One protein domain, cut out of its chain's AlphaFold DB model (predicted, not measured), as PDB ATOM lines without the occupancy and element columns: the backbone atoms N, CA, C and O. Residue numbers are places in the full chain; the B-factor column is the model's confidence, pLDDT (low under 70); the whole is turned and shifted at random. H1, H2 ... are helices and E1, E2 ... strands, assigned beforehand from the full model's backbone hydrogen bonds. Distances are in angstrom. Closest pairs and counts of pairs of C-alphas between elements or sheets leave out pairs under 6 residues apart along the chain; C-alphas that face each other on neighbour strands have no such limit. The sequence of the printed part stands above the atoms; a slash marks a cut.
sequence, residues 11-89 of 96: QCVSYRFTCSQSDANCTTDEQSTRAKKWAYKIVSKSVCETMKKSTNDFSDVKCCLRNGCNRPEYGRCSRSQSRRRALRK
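Overview. This is residues 11 to 89 of the 96 residues of the protein "Hypothetical protein" of Rotaria socialis (UniProt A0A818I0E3). A strongly twisted sheet of three antiparallel strands, order E2 - E1 - E3, has helix H2 packed over one face. Small H1 lies off one end of the sheet, and residues 80 to 89, with H3, stick out. Printed are 79 residues, with three named helices and three named strands, E1 H1 E2 H2 E3 H3, class mixed. The whole is only just compact, close to loose: radius of gyration of the C-alphas 13.9 A, spans 35 by 34 by 22 A.

Along the chain. E1, residues 11 to 18, 22.0 A, begins at C-alpha 11 (-44.921, 10.558, -6.291). E2, residues 36 to 44, 23.6 A, bends by 56 degrees at residue 41. E3 is residues 59 to 64, H2 45 to 53, H1 28 to 32. H3, residues 81 to 87, ends at C-alpha 87 (-56.614, 29.235, 5.777).

Arrangement. Inner strand E1 pairs with E2 (N 13 and O 41, 2.8 A) and E3 (N 14 and O 62, 2.9 A). H2 is on the sheet; its closest C-alphas to E3 are Lys 52 and Val 61, 5.5 A. E2, H2 and E3 form a split strand-helix-strand unit, two same-way strands joined through a helix with E1 between them, its crossover right-handed. H1 is only just not on the sheet, with 4 pairs of C-alphas within 10 A. Every O i to N i+4 pair is within hydrogen-bond range in H1 and H2, 2 of 3 in H3.

Size, cuts and confidence. The farthest C-alphas, Lys 53 and Lys 89, are 38.8 A apart. The printed part has no cut; E3 to H3 is a long link. Residues 65 to 89 are among those under pLDDT 70.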
ATOM      1  N   GLN A  11     -46.323  10.468  -6.620       75.38
ATOM      2  CA  GLN A  11     -44.921  10.558  -6.291       75.38
ATOM      3  C   GLN A  11     -44.478  12.010  -6.298       75.38
ATOM      4  O   GLN A  11     -44.994  12.872  -7.011       75.38
ATOM      5  N   CYS A  12     -43.493  12.260  -5.462       79.69
ATOM      6  CA  CYS A  12     -42.787  13.512  -5.391       79.69
ATOM      7  C   CYS A  12     -41.752  13.498  -6.505       79.69
ATOM      8  O   CYS A  12     -40.924  12.587  -6.559       79.69
ATOM      9  N   VAL A  13     -41.799  14.498  -7.375       82.00
ATOM     10  CA  VAL A  13     -40.775  14.704  -8.392       82.00
ATOM     11  C   VAL A  13     -39.936  15.921  -8.029       82.00
ATOM     12  O   VAL A  13     -40.473  16.950  -7.603       82.00
ATOM     13  N   SER A  14     -38.620  15.795  -8.158       85.25
ATOM     14  CA  SER A  14     -37.702  16.928  -8.283       85.25
ATOM     15  C   SER A  14     -37.033  16.866  -9.638       85.25
ATOM     16  O   SER A  14     -36.594  15.792 -10.035       85.25
ATOM     17  N   TYR A  15     -36.924  17.994 -10.319       84.31
ATOM     18  CA  TYR A  15     -36.220  18.087 -11.592       84.31
ATOM     19  C   TYR A  15     -35.602  19.473 -11.737       84.31
ATOM     20  O   TYR A  15     -36.092  20.434 -11.140       84.31
ATOM     21  N   ARG A  16     -34.537  19.585 -12.525       84.44
ATOM     22  CA  ARG A  16     -34.032  20.867 -13.005       84.44
ATOM     23  C   ARG A  16     -34.647  21.180 -14.352       84.44
ATOM     24  O   ARG A  16     -34.708  20.321 -15.227       84.44
ATOM     25  N   PHE A  17     -35.075  22.418 -14.501       85.06
ATOM     26  CA  PHE A  17     -35.506  22.967 -15.773       85.06
ATOM     27  C   PHE A  17     -34.672  24.205 -16.079       85.06
ATOM     28  O   PHE A  17     -34.176  24.884 -15.172       85.06
ATOM     29  N   THR A  18     -34.485  24.457 -17.365       86.31
ATOM     30  CA  THR A  18     -33.835  25.669 -17.853       86.31
ATOM     31  C   THR A  18     -34.897  26.752 -17.953       86.31
ATOM     32  O   THR A  18     -35.914  26.537 -18.607       86.31
ATOM     33  N   CYS A  19     -34.677  27.894 -17.309       83.62
ATOM     34  CA  CYS A  19     -35.573  29.035 -17.428       83.62
ATOM     35  C   CYS A  19     -35.685  29.470 -18.892       83.62
ATOM     36  O   CYS A  19     -34.679  29.768 -19.538       83.62
ATOM     37  N   SER A  20     -36.914  29.513 -19.396       82.50
ATOM     38  CA  SER A  20     -37.265  30.043 -20.710       82.50
ATOM     39  C   SER A  20     -38.064  31.338 -20.569       82.50
ATOM     40  O   SER A  20     -38.623  31.619 -19.510       82.50
ATOM     41  N   GLN A  21     -38.157  32.129 -21.642       68.69
ATOM     42  CA  GLN A  21     -38.861  33.422 -21.631       68.69
ATOM     43  C   GLN A  21     -40.356  33.321 -21.255       68.69
ATOM     44  O   GLN A  21     -40.968  34.320 -20.889       68.69
ATOM     45  N   SER A  22     -40.935  32.118 -21.288       70.75
ATOM     46  CA  SER A  22     -42.339  31.864 -20.940       70.75
ATOM     47  C   SER A  22     -42.532  31.314 -19.518       70.75
ATOM     48  O   SER A  22     -43.661  31.042 -19.108       70.75
ATOM     49  N   ASP A  23     -41.458  31.134 -18.742       72.75
ATOM     50  CA  ASP A  23     -41.538  30.573 -17.394       72.75
ATOM     51  C   ASP A  23     -41.854  31.641 -16.342       72.75
ATOM     52  O   ASP A  23     -40.968  32.346 -15.858       72.75
ATOM     53  N   ALA A  24     -43.104  31.665 -15.875       76.56
ATOM     54  CA  ALA A  24     -43.560  32.536 -14.781       76.56
ATOM     55  C   ALA A  24     -42.864  32.280 -13.421       76.56
ATOM     56  O   ALA A  24     -43.066  33.029 -12.470       76.56
ATOM     57  N   ASN A  25     -42.065  31.209 -13.299       72.75
ATOM     58  CA  ASN A  25     -41.293  30.879 -12.090       72.75
ATOM     59  C   ASN A  25     -39.841  31.400 -12.133       72.75
ATOM     60  O   ASN A  25     -39.061  31.144 -11.203       72.75
ATOM     61  N   CYS A  26     -39.460  32.084 -13.212       82.19
ATOM     62  CA  CYS A  26     -38.136  32.656 -13.413       82.19
ATOM     63  C   CYS A  26     -38.232  34.177 -13.542       82.19
ATOM     64  O   CYS A  26     -39.181  34.702 -14.117       82.19
ATOM     65  N   THR A  27     -37.240  34.875 -12.999       86.19
ATOM     66  CA  THR A  27     -37.046  36.313 -13.226       86.19
ATOM     67  C   THR A  27     -36.494  36.564 -14.629       86.19
ATOM     68  O   THR A  27     -35.923  35.662 -15.243       86.19
ATOM     69  N   THR A  28     -36.626  37.788 -15.137       85.94
ATOM     70  CA  THR A  28     -36.136  38.161 -16.474       85.94
ATOM     71  C   THR A  28     -34.633  37.897 -16.638       85.94
ATOM     72  O   THR A  28     -34.214  37.384 -17.674       85.94
ATOM     73  N   ASP A  29     -33.829  38.133 -15.596       85.81
ATOM     74  CA  ASP A  29     -32.390  37.831 -15.602       85.81
ATOM     75  C   ASP A  29     -32.101  36.325 -15.669       85.81
ATOM     76  O   ASP A  29     -31.240  35.871 -16.428       85.81
ATOM     77  N   GLU A  30     -32.855  35.514 -14.921       84.62
ATOM     78  CA  GLU A  30     -32.740  34.051 -14.963       84.62
ATOM     79  C   GLU A  30     -33.154  33.482 -16.328       84.62
ATOM     80  O   GLU A  30     -32.573  32.504 -16.793       84.62
ATOM     81  N   GLN A  31     -34.138  34.094 -16.992       86.19
ATOM     82  CA  GLN A  31     -34.541  33.724 -18.351       86.19
ATOM     83  C   GLN A  31     -33.479  34.127 -19.383       86.19
ATOM     84  O   GLN A  31     -33.148  33.334 -20.265       86.19
ATOM     85  N   SER A  32     -32.904  35.327 -19.249       83.88
ATOM     86  CA  SER A  32     -31.844  35.841 -20.131       83.88
ATOM     87  C   SER A  32     -30.580  34.975 -20.077       83.88
ATOM     88  O   SER A  32     -29.995  34.626 -21.102       83.88
ATOM     89  N   THR A  33     -30.210  34.532 -18.876       86.31
ATOM     90  CA  THR A  33     -29.037  33.677 -18.627       86.31
ATOM     91  C   THR A  33     -29.306  32.182 -18.807       86.31
ATOM     92  O   THR A  33     -28.390  31.374 -18.643       86.31
ATOM     93  N   ARG A  34     -30.546  31.787 -19.139       83.38
ATOM     94  CA  ARG A  34     -30.989  30.381 -19.184       83.38
ATOM     95  C   ARG A  34     -30.601  29.618 -17.911       83.38
ATOM     96  O   ARG A  34     -30.060  28.509 -17.955       83.38
ATOM     97  N   ALA A  35     -30.859  30.225 -16.755       85.38
ATOM     98  CA  ALA A  35     -30.523  29.652 -15.462       85.38
ATOM     99  C   ALA A  35     -31.244  28.311 -15.241       85.38
ATOM    100  O   ALA A  35     -32.420  28.144 -15.567       85.38
ATOM    101  N   LYS A  36     -30.542  27.336 -14.655       84.19
ATOM    102  CA  LYS A  36     -31.106  26.015 -14.335       84.19
ATOM    103  C   LYS A  36     -31.625  25.985 -12.900       84.19
ATOM    104  O   LYS A  36     -30.816  25.906 -11.970       84.19
ATOM    105  N   LYS A  37     -32.946  25.954 -12.719       80.44
ATOM    106  CA  LYS A  37     -33.610  25.960 -11.403       80.44
ATOM    107  C   LYS A  37     -34.203  24.605 -11.058       80.44
ATOM    108  O   LYS A  37     -34.617  23.852 -11.933       80.44
ATOM    109  N   TRP A  38     -34.279  24.317  -9.763       81.00
ATOM    110  CA  TRP A  38     -34.984  23.146  -9.255       81.00
ATOM    111  C   TRP A  38     -36.486  23.409  -9.149       81.00
ATOM    112  O   TRP A  38     -36.918  24.413  -8.584       81.00
ATOM    113  N   ALA A  39     -37.281  22.466  -9.640       79.12
ATOM    114  CA  ALA A  39     -38.720  22.400  -9.448       79.12
ATOM    115  C   ALA A  39     -39.094  21.154  -8.645       79.12
ATOM    116  O   ALA A  39     -38.525  20.077  -8.819       79.12
ATOM    117  N   TYR A  40     -40.102  21.312  -7.786       78.69
ATOM    118  CA  TYR A  40     -40.609  20.267  -6.903       78.69
ATOM    119  C   TYR A  40     -42.119  20.165  -7.072       78.69
ATOM    120  O   TYR A  40     -42.839  21.120  -6.777       78.69
ATOM    121  N   LYS A  41     -42.611  19.023  -7.552       75.88
ATOM    122  CA  LYS A  41     -44.044  18.810  -7.794       75.88
ATOM    123  C   LYS A  41     -44.499  17.450  -7.283       75.88
ATOM    124  O   LYS A  41     -43.688  16.576  -6.983       75.88
ATOM    125  N   ILE A  42     -45.811  17.293  -7.166       75.75
ATOM    126  CA  ILE A  42     -46.458  16.003  -6.939       75.75
ATOM    127  C   ILE A  42     -47.081  15.603  -8.271       75.75
ATOM    128  O   ILE A  42     -47.831  16.385  -8.852       75.75
ATOM    129  N   VAL A  43     -46.734  14.424  -8.765       77.56
ATOM    130  CA  VAL A  43     -47.196  13.894 -10.052       77.56
ATOM    131  C   VAL A  43     -47.584  12.427  -9.894       77.56
ATOM    132  O   VAL A  43     -47.254  11.797  -8.889       77.56
ATOM    133  N   SER A  44     -48.280  11.848 -10.869       81.06
ATOM    134  CA  SER A  44     -48.467  10.397 -10.895       81.06
ATOM    135  C   SER A  44     -47.138   9.687 -11.178       81.06
ATOM    136  O   SER A  44     -46.243  10.243 -11.821       81.06
ATOM    137  N   LYS A  45     -47.021   8.421 -10.758       80.69
ATOM    138  CA  LYS A  45     -45.878   7.565 -11.113       80.69
ATOM    139  C   LYS A  45     -45.598   7.564 -12.625       80.69
ATOM    140  O   LYS A  45     -44.446   7.685 -13.022       80.69
ATOM    141  N   SER A  46     -46.639   7.478 -13.459       83.00
ATOM    142  CA  SER A  46     -46.495   7.481 -14.922       83.00
ATOM    143  C   SER A  46     -45.878   8.776 -15.443       83.00
ATOM    144  O   SER A  46     -44.931   8.719 -16.216       83.00
ATOM    145  N   VAL A  47     -46.351   9.932 -14.972       83.69
ATOM    146  CA  VAL A  47     -45.794  11.235 -15.358       83.69
ATOM    147  C   VAL A  47     -44.343  11.351 -14.910       83.69
ATOM    148  O   VAL A  47     -43.509  11.821 -15.675       83.69
ATOM    149  N   CYS A  48     -44.015  10.876 -13.708       83.88
ATOM    150  CA  CYS A  48     -42.644  10.908 -13.212       83.88
ATOM    151  C   CYS A  48     -41.684  10.081 -14.085       83.88
ATOM    152  O   CYS A  48     -40.599  10.544 -14.437       83.88
ATOM    153  N   GLU A  49     -42.107   8.884 -14.496       84.69
ATOM    154  CA  GLU A  49     -41.345   8.042 -15.424       84.69
ATOM    155  C   GLU A  49     -41.261   8.649 -16.833       84.69
ATOM    156  O   GLU A  49     -40.214   8.564 -17.473       84.69
ATOM    157  N   THR A  50     -42.309   9.330 -17.309       85.81
ATOM    158  CA  THR A  50     -42.248  10.092 -18.567       85.81
ATOM    159  C   THR A  50     -41.236  11.232 -18.477       85.81
ATOM    160  O   THR A  50     -40.426  11.392 -19.384       85.81
ATOM    161  N   MET A  51     -41.215  11.984 -17.372       84.62
ATOM    162  CA  MET A  51     -40.243  13.064 -17.168       84.62
ATOM    163  C   MET A  51     -38.807  12.539 -17.126       84.62
ATOM    164  O   MET A  51     -37.933  13.151 -17.722       84.62
ATOM    165  N   LYS A  52     -38.558  11.378 -16.503       82.81
ATOM    166  CA  LYS A  52     -37.234  10.729 -16.538       82.81
ATOM    167  C   LYS A  52     -36.769  10.393 -17.955       82.81
ATOM    168  O   LYS A  52     -35.575  10.447 -18.225       82.81
ATOM    169  N   LYS A  53     -37.696  10.016 -18.840       84.62
ATOM    170  CA  LYS A  53     -37.402   9.704 -20.247       84.62
ATOM    171  C   LYS A  53     -37.232  10.959 -21.108       84.62
ATOM    172  O   LYS A  53     -36.611  10.883 -22.161       84.62
ATOM    173  N   SER A  54     -37.781  12.094 -20.678       77.75
ATOM    174  CA  SER A  54     -37.726  13.371 -21.395       77.75
ATOM    175  C   SER A  54     -36.531  14.207 -20.926       77.75
ATOM    176  O   SER A  54     -36.657  15.127 -20.123       77.75
ATOM    177  N   THR A  55     -35.343  13.856 -21.421       67.12
ATOM    178  CA  THR A  55     -34.065  14.491 -21.051       67.12
ATOM    179  C   THR A  55     -33.815  15.848 -21.712       67.12
ATOM    180  O   THR A  55     -32.935  16.578 -21.258       67.12
ATOM    181  N   ASN A  56     -34.566  16.206 -22.761       69.44
ATOM    182  CA  ASN A  56     -34.401  17.489 -23.458       69.44
ATOM    183  C   ASN A  56     -34.931  18.678 -22.647       69.44
ATOM    184  O   ASN A  56     -34.300  19.731 -22.628       69.44
ATOM    185  N   ASP A  57     -36.052  18.498 -21.949       69.19
ATOM    186  CA  ASP A  57     -36.724  19.580 -21.218       69.19
ATOM    187  C   ASP A  57     -36.429  19.547 -19.711       69.19
ATOM    188  O   ASP A  57     -36.501  20.570 -19.021       69.19
ATOM    189  N   PHE A  58     -36.070  18.370 -19.186       77.38
ATOM    190  CA  PHE A  58     -35.853  18.147 -17.762       77.38
ATOM    191  C   PHE A  58     -34.533  17.422 -17.510       77.38
ATOM    192  O   PHE A  58     -34.229  16.391 -18.106       77.38
ATOM    193  N   SER A  59     -33.747  17.940 -16.572       79.38
ATOM    194  CA  SER A  59     -32.518  17.305 -16.091       79.38
ATOM    195  C   SER A  59     -32.673  16.884 -14.632       79.38
ATOM    196  O   SER A  59     -33.518  17.412 -13.910       79.38
ATOM    197  N   ASP A  60     -31.858  15.932 -14.179       82.19
ATOM    198  CA  ASP A  60     -31.792  15.520 -12.768       82.19
ATOM    199  C   ASP A  60     -33.149  15.094 -12.163       82.19
ATOM    200  O   ASP A  60     -33.444  15.351 -10.990       82.19
ATOM    201  N   VAL A  61     -33.997  14.446 -12.971       84.62
ATOM    202  CA  VAL A  61     -35.335  14.012 -12.553       84.62
ATOM    203  C   VAL A  61     -35.227  12.897 -11.508       84.62
ATOM    204  O   VAL A  61     -34.790  11.784 -11.799       84.62
ATOM    205  N   LYS A  62     -35.690  13.166 -10.287       82.69
ATOM    206  CA  LYS A  62     -35.844  12.171  -9.219       82.69
ATOM    207  C   LYS A  62     -37.309  12.013  -8.855       82.69
ATOM    208  O   LYS A  62     -38.001  12.992  -8.592       82.69
ATOM    209  N   CYS A  63     -37.736  10.759  -8.794       81.38
ATOM    210  CA  CYS A  63     -39.076  10.332  -8.417       81.38
ATOM    211  C   CYS A  63     -38.993   9.577  -7.103       81.38
ATOM    212  O   CYS A  63     -38.177   8.663  -6.975       81.38
ATOM    213  N   CYS A  64     -39.824   9.928  -6.131       75.06
ATOM    214  CA  CYS A  64     -39.772   9.269  -4.840       75.06
ATOM    215  C   CYS A  64     -41.135   9.251  -4.138       75.06
ATOM    216  O   CYS A  64     -41.984  10.122  -4.324       75.06
ATOM    217  N   LEU A  65     -41.358   8.186  -3.365       69.06
ATOM    218  CA  LEU A  65     -42.649   7.850  -2.751       69.06
ATOM    219  C   LEU A  65     -42.826   8.424  -1.339       69.06
ATOM    220  O   LEU A  65     -43.936   8.444  -0.817       69.06
ATOM    221  N   ARG A  66     -41.736   8.852  -0.691       59.66
ATOM    222  CA  ARG A  66     -41.768   9.319   0.699       59.66
ATOM    223  C   ARG A  66     -42.042  10.816   0.766       59.66
ATOM    224  O   ARG A  66     -41.473  11.597   0.017       59.66
ATOM    225  N   ASN A  67     -42.856  11.250   1.717       57.28
ATOM    226  CA  ASN A  67     -43.057  12.680   1.933       57.28
ATOM    227  C   ASN A  67     -41.709  13.382   2.190       57.28
ATOM    228  O   ASN A  67     -40.969  13.005   3.091       57.28
ATOM    229  N   GLY A  68     -41.390  14.404   1.390       58.03
ATOM    230  CA  GLY A  68     -40.179  15.220   1.553       58.03
ATOM    231  C   GLY A  68     -38.900  14.667   0.916       58.03
ATOM    232  O   GLY A  68     -37.860  15.298   1.052       58.03
ATOM    233  N   CYS A  69     -38.969  13.556   0.184       65.44
ATOM    234  CA  CYS A  69     -37.808  12.925  -0.458       65.44
ATOM    235  C   CYS A  69     -37.210  13.708  -1.640       65.44
ATOM    236  O   CYS A  69     -36.134  13.370  -2.122       65.44
ATOM    237  N   ASN A  70     -37.919  14.721  -2.138       62.66
ATOM    238  CA  ASN A  70     -37.538  15.478  -3.318       62.66
ATOM    239  C   ASN A  70     -36.834  16.805  -2.977       62.66
ATOM    240  O   ASN A  70     -36.708  17.617  -3.873       62.66
ATOM    241  N   ARG A  71     -36.370  17.063  -1.739       61.09
ATOM    242  CA  ARG A  71     -35.632  18.298  -1.371       61.09
ATOM    243  C   ARG A  71     -34.214  18.030  -0.832       61.09
ATOM    244  O   ARG A  71     -34.043  17.028  -0.147       61.09
ATOM    245  N   PRO A  72     -33.244  18.946  -1.056       52.62
ATOM    246  CA  PRO A  72     -31.888  18.839  -0.504       52.62
ATOM    247  C   PRO A  72     -31.780  19.115   1.012       52.62
ATOM    248  O   PRO A  72     -30.901  18.548   1.641       52.62
ATOM    249  N   GLU A  73     -32.685  19.893   1.625       47.00
ATOM    250  CA  GLU A  73     -32.620  20.240   3.068       47.00
ATOM    251  C   GLU A  73     -33.980  20.158   3.795       47.00
ATOM    252  O   GLU A  73     -34.317  20.995   4.615       47.00
ATOM    253  N   TYR A  74     -34.795  19.137   3.523       50.69
ATOM    254  CA  TYR A  74     -36.149  18.974   4.090       50.69
ATOM    255  C   TYR A  74     -37.171  20.031   3.631       50.69
ATOM    256  O   TYR A  74     -37.192  21.193   4.030       50.69
ATOM    257  N   GLY A  75     -38.151  19.601   2.831       40.22
ATOM    258  CA  GLY A  75     -39.343  20.426   2.638       40.22
ATOM    259  C   GLY A  75     -40.349  19.929   1.611       40.22
ATOM    260  O   GLY A  75     -40.471  20.418   0.502       40.22
ATOM    261  N   ARG A  76     -41.189  19.022   2.094       43.59
ATOM    262  CA  ARG A  76     -42.579  18.811   1.675       43.59
ATOM    263  C   ARG A  76     -42.824  18.514   0.197       43.59
ATOM    264  O   ARG A  76     -43.270  19.349  -0.582       43.59
ATOM    265  N   CYS A  77     -42.822  17.219  -0.058       48.00
ATOM    266  CA  CYS A  77     -43.944  16.614  -0.747       48.00
ATOM    267  C   CYS A  77     -45.016  16.302   0.301       48.00
ATOM    268  O   CYS A  77     -44.817  15.440   1.152       48.00
ATOM    269  N   SER A  78     -46.087  17.089   0.351       43.81
ATOM    270  CA  SER A  78     -47.232  16.767   1.193       43.81
ATOM    271  C   SER A  78     -48.489  17.384   0.599       43.81
ATOM    272  O   SER A  78     -48.547  18.598   0.381       43.81
ATOM    273  N   ARG A  79     -49.518  16.544   0.421       45.03
ATOM    274  CA  ARG A  79     -50.918  16.909   0.135       45.03
ATOM    275  C   ARG A  79     -51.457  18.042   1.037       45.03
ATOM    276  O   ARG A  79     -52.488  18.631   0.738       45.03
ATOM    277  N   SER A  80     -50.771  18.391   2.130       42.47
ATOM    278  CA  SER A  80     -51.173  19.428   3.089       42.47
ATOM    279  C   SER A  80     -51.034  20.883   2.619       42.47
ATOM    280  O   SER A  80     -51.521  21.767   3.326       42.47
ATOM    281  N   GLN A  81     -50.363  21.193   1.499       43.06
ATOM    282  CA  GLN A  81     -50.206  22.602   1.089       43.06
ATOM    283  C   GLN A  81     -51.490  23.216   0.501       43.06
ATOM    284  O   GLN A  81     -51.719  24.410   0.699       43.06
ATOM    285  N   SER A  82     -52.384  22.414  -0.093       41.78
ATOM    286  CA  SER A  82     -53.665  22.909  -0.626       41.78
ATOM    287  C   SER A  82     -54.614  23.414   0.470       41.78
ATOM    288  O   SER A  82     -55.386  24.334   0.231       41.78
ATOM    289  N   ARG A  83     -54.515  22.896   1.706       46.09
ATOM    290  CA  ARG A  83     -55.332  23.375   2.842       46.09
ATOM    291  C   ARG A  83     -54.750  24.592   3.568       46.09
ATOM    292  O   ARG A  83     -55.507  25.372   4.131       46.09
ATOM    293  N   ARG A  84     -53.426  24.809   3.554       45.22
ATOM    294  CA  ARG A  84     -52.824  25.941   4.296       45.22
ATOM    295  C   ARG A  84     -52.834  27.273   3.541       45.22
ATOM    296  O   ARG A  84     -52.780  28.309   4.192       45.22
ATOM    297  N   ARG A  85     -52.952  27.276   2.205       43.78
ATOM    298  CA  ARG A  85     -53.224  28.520   1.452       43.78
ATOM    299  C   ARG A  85     -54.695  28.945   1.487       43.78
ATOM    300  O   ARG A  85     -54.957  30.124   1.300       43.78
ATOM    301  N   ALA A  86     -55.622  28.034   1.789       44.75
ATOM    302  CA  ALA A  86     -57.024  28.387   2.021       44.75
ATOM    303  C   ALA A  86     -57.241  29.057   3.395       44.75
ATOM    304  O   ALA A  86     -58.042  29.973   3.504       44.75
ATOM    305  N   LEU A  87     -56.473  28.675   4.423       48.59
ATOM    306  CA  LEU A  87     -56.614  29.235   5.777       48.59
ATOM    307  C   LEU A  87     -55.906  30.581   6.007       48.59
ATOM    308  O   LEU A  87     -56.271  31.291   6.933       48.59
ATOM    309  N   ARG A  88     -54.928  30.974   5.177       46.03
ATOM    310  CA  ARG A  88     -54.315  32.319   5.266       46.03
ATOM    311  C   ARG A  88     -55.070  33.404   4.500       46.03
ATOM    312  O   ARG A  88     -54.741  34.565   4.665       46.03
ATOM    313  N   LYS A  89     -56.072  33.052   3.689       40.97
ATOM    314  CA  LYS A  89     -56.877  34.025   2.933       40.97
ATOM    315  C   LYS A  89     -58.186  34.428   3.626       40.97
ATOM    316  O   LYS A  89     -58.950  35.183   3.046       40.97
TER     317      LYS A  89